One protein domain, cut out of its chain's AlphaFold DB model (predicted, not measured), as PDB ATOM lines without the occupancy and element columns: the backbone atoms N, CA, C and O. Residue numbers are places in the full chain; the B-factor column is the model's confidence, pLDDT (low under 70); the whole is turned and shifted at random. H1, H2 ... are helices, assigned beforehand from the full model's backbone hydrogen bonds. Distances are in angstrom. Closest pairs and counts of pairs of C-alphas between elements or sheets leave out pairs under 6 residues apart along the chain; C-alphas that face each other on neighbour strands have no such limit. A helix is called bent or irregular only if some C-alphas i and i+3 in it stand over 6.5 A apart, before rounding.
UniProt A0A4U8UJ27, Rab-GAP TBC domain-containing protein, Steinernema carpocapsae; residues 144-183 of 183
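Overview. This is residues 144 to 183 of the 183 residues of the protein "Rab-GAP TBC domain-containing protein" of Steinernema carpocapsae (UniProt A0A4U8UJ27). This is an open, angular chain of helices: H1 and H2 make an L at the tight link between them, and at the far end of H2 the chain folds back through residues 169 to 173 into a small head with the short helix H3. Residues 144 to 165 stick out from that head as a long bent arm, with H1 and most of H2 in it. The printed part has 40 residues with three named helices, H1, H2 and H3 in that order, and no named strand; its class is all helix. It is only just loose, close to extended, with a radius of gyration of the C-alphas of 13.0 A, and its C-alphas span 32 by 19 by 16 A.

Arrangement. H1, residues 144 to 155, and H2, residues 159 to 168, are close but not clearly touching; their closest C-alphas, those of Lys 153 and Leu 159, are 7.6 A apart. Their lines are about perpendicular, at 81 degrees. H3, residues 174 to 180, is close to H2 but not clearly touching it, the closest C-alphas being those of Met 167 and His 180, 6.8 A apart. H2 and H3 run opposite ways at a steep tilt of 52 degrees. H1 and H3 are apart. In H1 and H2 every O i to N i+4 pair is within hydrogen-bond range; in H3 0 of 3 are, beside 2 of 4 O i to N i+3 pairs.

Along the chain. H1 begins at C-alpha 144, (54.541, -11.134, -13.026), and is 16.1 A long from first to last C-alpha. H2 begins at C-alpha 159, (36.632, -9.904, -6.200), and is 14.6 A long. H3, 11.1 A long, ends at C-alpha 180, (26.515, -3.663, -17.895); it is irregular, but only just, with C-alphas 175 and 178 6.7 A apart.

Size, cuts and confidence. The two C-alphas farthest apart, those of Thr 144 and Met 183, the chain's last residue, are 37.4 A apart. The printed part has no cut, and both links are tight. Mean pLDDT of the printed part is 85.3; residues 178 to 183 are under 70.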
ATOM      1  N   THR A 144      55.016 -11.551 -14.366       90.50
ATOM      2  CA  THR A 144      54.541 -11.134 -13.026       90.50
ATOM      3  C   THR A 144      53.064 -10.738 -13.018       90.50
ATOM      4  O   THR A 144      52.288 -11.238 -12.211       90.50
ATOM      5  N   TYR A 145      52.635  -9.882 -13.953       91.25
ATOM      6  CA  TYR A 145      51.232  -9.458 -14.032       91.25
ATOM      7  C   TYR A 145      50.273 -10.638 -14.253       91.25
ATOM      8  O   TYR A 145      49.237 -10.722 -13.600       91.25
ATOM      9  N   ARG A 146      50.617 -11.563 -15.160       92.50
ATOM     10  CA  ARG A 146      49.775 -12.730 -15.464       92.50
ATOM     11  C   ARG A 146      49.703 -13.687 -14.278       92.50
ATOM     12  O   ARG A 146      48.625 -14.182 -13.972       92.50
ATOM     13  N   GLU A 147      50.822 -13.918 -13.604       94.12
ATOM     14  CA  GLU A 147      50.885 -14.774 -12.415       94.12
ATOM     15  C   GLU A 147      50.048 -14.200 -11.268       94.12
ATOM     16  O   GLU A 147      49.215 -14.906 -10.695       94.12
ATOM     17  N   LEU A 148      50.198 -12.900 -10.991       94.12
ATOM     18  CA  LEU A 148      49.387 -12.197  -9.997       94.12
ATOM     19  C   LEU A 148      47.901 -12.231 -10.355       94.12
ATOM     20  O   LEU A 148      47.076 -12.478  -9.480       94.12
ATOM     21  N   LEU A 149      47.552 -12.056 -11.633       95.06
ATOM     22  CA  LEU A 149      46.170 -12.139 -12.099       95.06
ATOM     23  C   LEU A 149      45.568 -13.532 -11.863       95.06
ATOM     24  O   LEU A 149      44.455 -13.639 -11.350       95.06
ATOM     25  N   VAL A 150      46.290 -14.605 -12.206       96.44
ATOM     26  CA  VAL A 150      45.833 -15.988 -11.974       96.44
ATOM     27  C   VAL A 150      45.665 -16.261 -10.482       96.44
ATOM     28  O   VAL A 150      44.670 -16.864 -10.078       96.44
ATOM     29  N   ARG A 151      46.605 -15.800  -9.651       96.25
ATOM     30  CA  ARG A 151      46.531 -15.956  -8.196       96.25
ATOM     31  C   ARG A 151      45.354 -15.181  -7.603       96.25
ATOM     32  O   ARG A 151      44.601 -15.749  -6.818       96.25
ATOM     33  N   ALA A 152      45.164 -13.926  -8.005       96.00
ATOM     34  CA  ALA A 152      44.074 -13.079  -7.532       96.00
ATOM     35  C   ALA A 152      42.706 -13.681  -7.872       96.00
ATOM     36  O   ALA A 152      41.841 -13.731  -7.008       96.00
ATOM     37  N   LYS A 153      42.534 -14.233  -9.078       95.00
ATOM     38  CA  LYS A 153      41.289 -14.914  -9.472       95.00
ATOM     39  C   LYS A 153      40.942 -16.130  -8.608       95.00
ATOM     40  O   LYS A 153      39.772 -16.468  -8.502       95.00
ATOM     41  N   LYS A 154      41.941 -16.801  -8.030       94.81
ATOM     42  CA  LYS A 154      41.736 -17.989  -7.189       94.81
ATOM     43  C   LYS A 154      41.558 -17.654  -5.712       94.81
ATOM     44  O   LYS A 154      40.855 -18.375  -5.020       94.81
ATOM     45  N   LEU A 155      42.257 -16.626  -5.228       96.19
ATOM     46  CA  LEU A 155      42.475 -16.423  -3.793       96.19
ATOM     47  C   LEU A 155      42.068 -15.040  -3.278       96.19
ATOM     48  O   LEU A 155      42.077 -14.837  -2.069       96.19
ATOM     49  N   SER A 156      41.784 -14.064  -4.146       96.38
ATOM     50  CA  SER A 156      41.493 -12.705  -3.683       96.38
ATOM     51  C   SER A 156      40.116 -12.649  -3.014       96.38
ATOM     52  O   SER A 156      39.122 -12.951  -3.677       96.38
ATOM     53  N   PRO A 157      40.018 -12.192  -1.752       96.38
ATOM     54  CA  PRO A 157      38.730 -12.024  -1.082       96.38
ATOM     55  C   PRO A 157      37.950 -10.806  -1.606       96.38
ATOM     56  O   PRO A 157      36.776 -10.646  -1.295       96.38
ATOM     57  N   PHE A 158      38.585  -9.941  -2.404       96.56
ATOM     58  CA  PHE A 158      38.028  -8.653  -2.821       96.56
ATOM     59  C   PHE A 158      37.289  -8.687  -4.165       96.56
ATOM     60  O   PHE A 158      36.781  -7.655  -4.589       96.56
ATOM     61  N   LEU A 159      37.229  -9.834  -4.857       94.19
ATOM     62  CA  LEU A 159      36.632  -9.904  -6.200       94.19
ATOM     63  C   LEU A 159      35.167  -9.456  -6.204       94.19
ATOM     64  O   LEU A 159      34.812  -8.600  -7.005       94.19
ATOM     65  N   GLY A 160      34.358  -9.940  -5.256       93.38
ATOM     66  CA  GLY A 160      32.950  -9.545  -5.167       93.38
ATOM     67  C   GLY A 160      32.764  -8.043  -4.926       93.38
ATOM     68  O   GLY A 160      31.871  -7.435  -5.507       93.38
ATOM     69  N   GLN A 161      33.637  -7.418  -4.131       95.62
ATOM     70  CA  GLN A 161      33.588  -5.970  -3.909       95.62
ATOM     71  C   GLN A 161      34.001  -5.185  -5.161       95.62
ATOM     72  O   GLN A 161      33.344  -4.207  -5.505       95.62
ATOM     73  N   ILE A 162      35.043  -5.636  -5.867       94.12
ATOM     74  CA  ILE A 162      35.461  -5.042  -7.144       94.12
ATOM     75  C   ILE A 162      34.326  -5.131  -8.168       94.12
ATOM     76  O   ILE A 162      34.072  -4.153  -8.863       94.12
ATOM     77  N   ASP A 163      33.627  -6.263  -8.245       90.69
ATOM     78  CA  ASP A 163      32.510  -6.441  -9.175       90.69
ATOM     79  C   ASP A 163      31.364  -5.470  -8.860       90.69
ATOM     80  O   ASP A 163      30.897  -4.761  -9.755       90.69
ATOM     81  N   LEU A 164      30.974  -5.352  -7.586       91.44
ATOM     82  CA  LEU A 164      29.968  -4.377  -7.147       91.44
ATOM     83  C   LEU A 164      30.386  -2.930  -7.459       91.44
ATOM     84  O   LEU A 164      29.563  -2.131  -7.907       91.44
ATOM     85  N   ASP A 165      31.660  -2.589  -7.262       93.00
ATOM     86  CA  ASP A 165      32.199  -1.259  -7.560       93.00
ATOM     87  C   ASP A 165      32.227  -0.959  -9.058       93.00
ATOM     88  O   ASP A 165      31.877   0.147  -9.482       93.00
ATOM     89  N   VAL A 166      32.585  -1.945  -9.875       89.38
ATOM     90  CA  VAL A 166      32.541  -1.836 -11.334       89.38
ATOM     91  C   VAL A 166      31.106  -1.617 -11.810       89.38
ATOM     92  O   VAL A 166      30.899  -0.761 -12.663       89.38
ATOM     93  N   MET A 167      30.107  -2.298 -11.236       86.12
ATOM     94  CA  MET A 167      28.693  -2.126 -11.614       86.12
ATOM     95  C   MET A 167      28.155  -0.708 -11.390       86.12
ATOM     96  O   MET A 167      27.217  -0.302 -12.069       86.12
ATOM     97  N   ARG A 168      28.743   0.050 -10.460       88.81
ATOM     98  CA  ARG A 168      28.342   1.434 -10.153       88.81
ATOM     99  C   ARG A 168      29.264   2.505 -10.738       88.81
ATOM    100  O   ARG A 168      28.989   3.690 -10.570       88.81
ATOM    101  N   THR A 169      30.340   2.123 -11.422       91.00
ATOM    102  CA  THR A 169      31.345   3.065 -11.937       91.00
ATOM    103  C   THR A 169      31.208   3.247 -13.444       91.00
ATOM    104  O   THR A 169      31.232   2.283 -14.197       91.00
ATOM    105  N   PHE A 170      31.125   4.508 -13.886       87.56
ATOM    106  CA  PHE A 170      31.068   4.890 -15.307       87.56
ATOM    107  C   PHE A 170      29.914   4.237 -16.087       87.56
ATOM    108  O   PHE A 170      30.040   3.948 -17.276       87.56
ATOM    109  N   THR A 171      28.770   4.052 -15.427       86.12
ATOM    110  CA  THR A 171      27.580   3.371 -15.969       86.12
ATOM    111  C   THR A 171      27.047   4.000 -17.256       86.12
ATOM    112  O   THR A 171      26.554   3.299 -18.134       86.12
ATOM    113  N   THR A 172      27.179   5.318 -17.396       85.06
ATOM    114  CA  THR A 172      26.749   6.076 -18.576       85.06
ATOM    115  C   THR A 172      27.847   6.242 -19.623       85.06
ATOM    116  O   THR A 172      27.597   6.812 -20.678       85.06
ATOM    117  N   HIS A 173      29.073   5.783 -19.370       86.12
ATOM    118  CA  HIS A 173      30.184   5.977 -20.296       86.12
ATOM    119  C   HIS A 173      30.033   5.076 -21.520       86.12
ATOM    120  O   HIS A 173      29.921   3.859 -21.386       86.12
ATOM    121  N   ARG A 174      30.153   5.642 -22.722       84.00
ATOM    122  CA  ARG A 174      29.920   4.968 -24.010       84.00
ATOM    123  C   ARG A 174      30.549   3.573 -24.126       84.00
ATOM    124  O   ARG A 174      29.912   2.632 -24.586       84.00
ATOM    125  N   ASP A 175      31.815   3.451 -23.731       81.38
ATOM    126  CA  ASP A 175      32.579   2.207 -23.900       81.38
ATOM    127  C   ASP A 175      32.397   1.216 -22.726       81.38
ATOM    128  O   ASP A 175      32.748   0.043 -22.853       81.38
ATOM    129  N   PHE A 176      31.827   1.664 -21.600       81.00
ATOM    130  CA  PHE A 176      31.584   0.831 -20.414       81.00
ATOM    131  C   PHE A 176      30.104   0.444 -20.261       81.00
ATOM    132  O   PHE A 176      29.825  -0.647 -19.775       81.00
ATOM    133  N   GLU A 177      29.171   1.240 -20.791       74.69
ATOM    134  CA  GLU A 177      27.714   1.025 -20.758       74.69
ATOM    135  C   GLU A 177      27.320  -0.366 -21.288       74.69
ATOM    136  O   GLU A 177      26.602  -1.110 -20.623       74.69
ATOM    137  N   LYS A 178      27.880  -0.797 -22.432       66.50
ATOM    138  CA  LYS A 178      27.585  -2.116 -23.040       66.50
ATOM    139  C   LYS A 178      27.978  -3.309 -22.168       66.50
ATOM    140  O   LYS A 178      27.447  -4.400 -22.351       66.50
ATOM    141  N   ARG A 179      28.922  -3.125 -21.244       63.41
ATOM    142  CA  ARG A 179      29.395  -4.190 -20.353       63.41
ATOM    143  C   ARG A 179      28.391  -4.509 -19.251       63.41
ATOM    144  O   ARG A 179      28.441  -5.602 -18.699       63.41
ATOM    145  N   HIS A 180      27.503  -3.563 -18.958       57.09
ATOM    146  CA  HIS A 180      26.515  -3.663 -17.895       57.09
ATOM    147  C   HIS A 180      25.180  -4.238 -18.357       57.09
ATOM    148  O   HIS A 180      24.336  -4.442 -17.498       57.09
ATOM    149  N   GLY A 181      25.023  -4.534 -19.659       48.91
ATOM    150  CA  GLY A 181      23.868  -5.240 -20.208       48.91
ATOM    151  C   GLY A 181      22.557  -4.709 -19.648       48.91
ATOM    152  O   GLY A 181      21.989  -5.335 -18.760       48.91
ATOM    153  N   ASN A 182      22.078  -3.574 -20.164       42.97
ATOM    154  CA  ASN A 182      20.666  -3.246 -19.999       42.97
ATOM    155  C   ASN A 182      19.868  -4.433 -20.571       42.97
ATOM    156  O   ASN A 182      19.847  -4.623 -21.790       42.97
ATOM    157  N   MET A 183      19.338  -5.273 -19.676       38.12
ATOM    158  CA  MET A 183      18.171  -6.111 -19.942       38.12
ATOM    159  C   MET A 183      16.968  -5.206 -20.182       38.12
ATOM    160  O   MET A 183      16.898  -4.145 -19.519       38.12
TER     161      MET A 183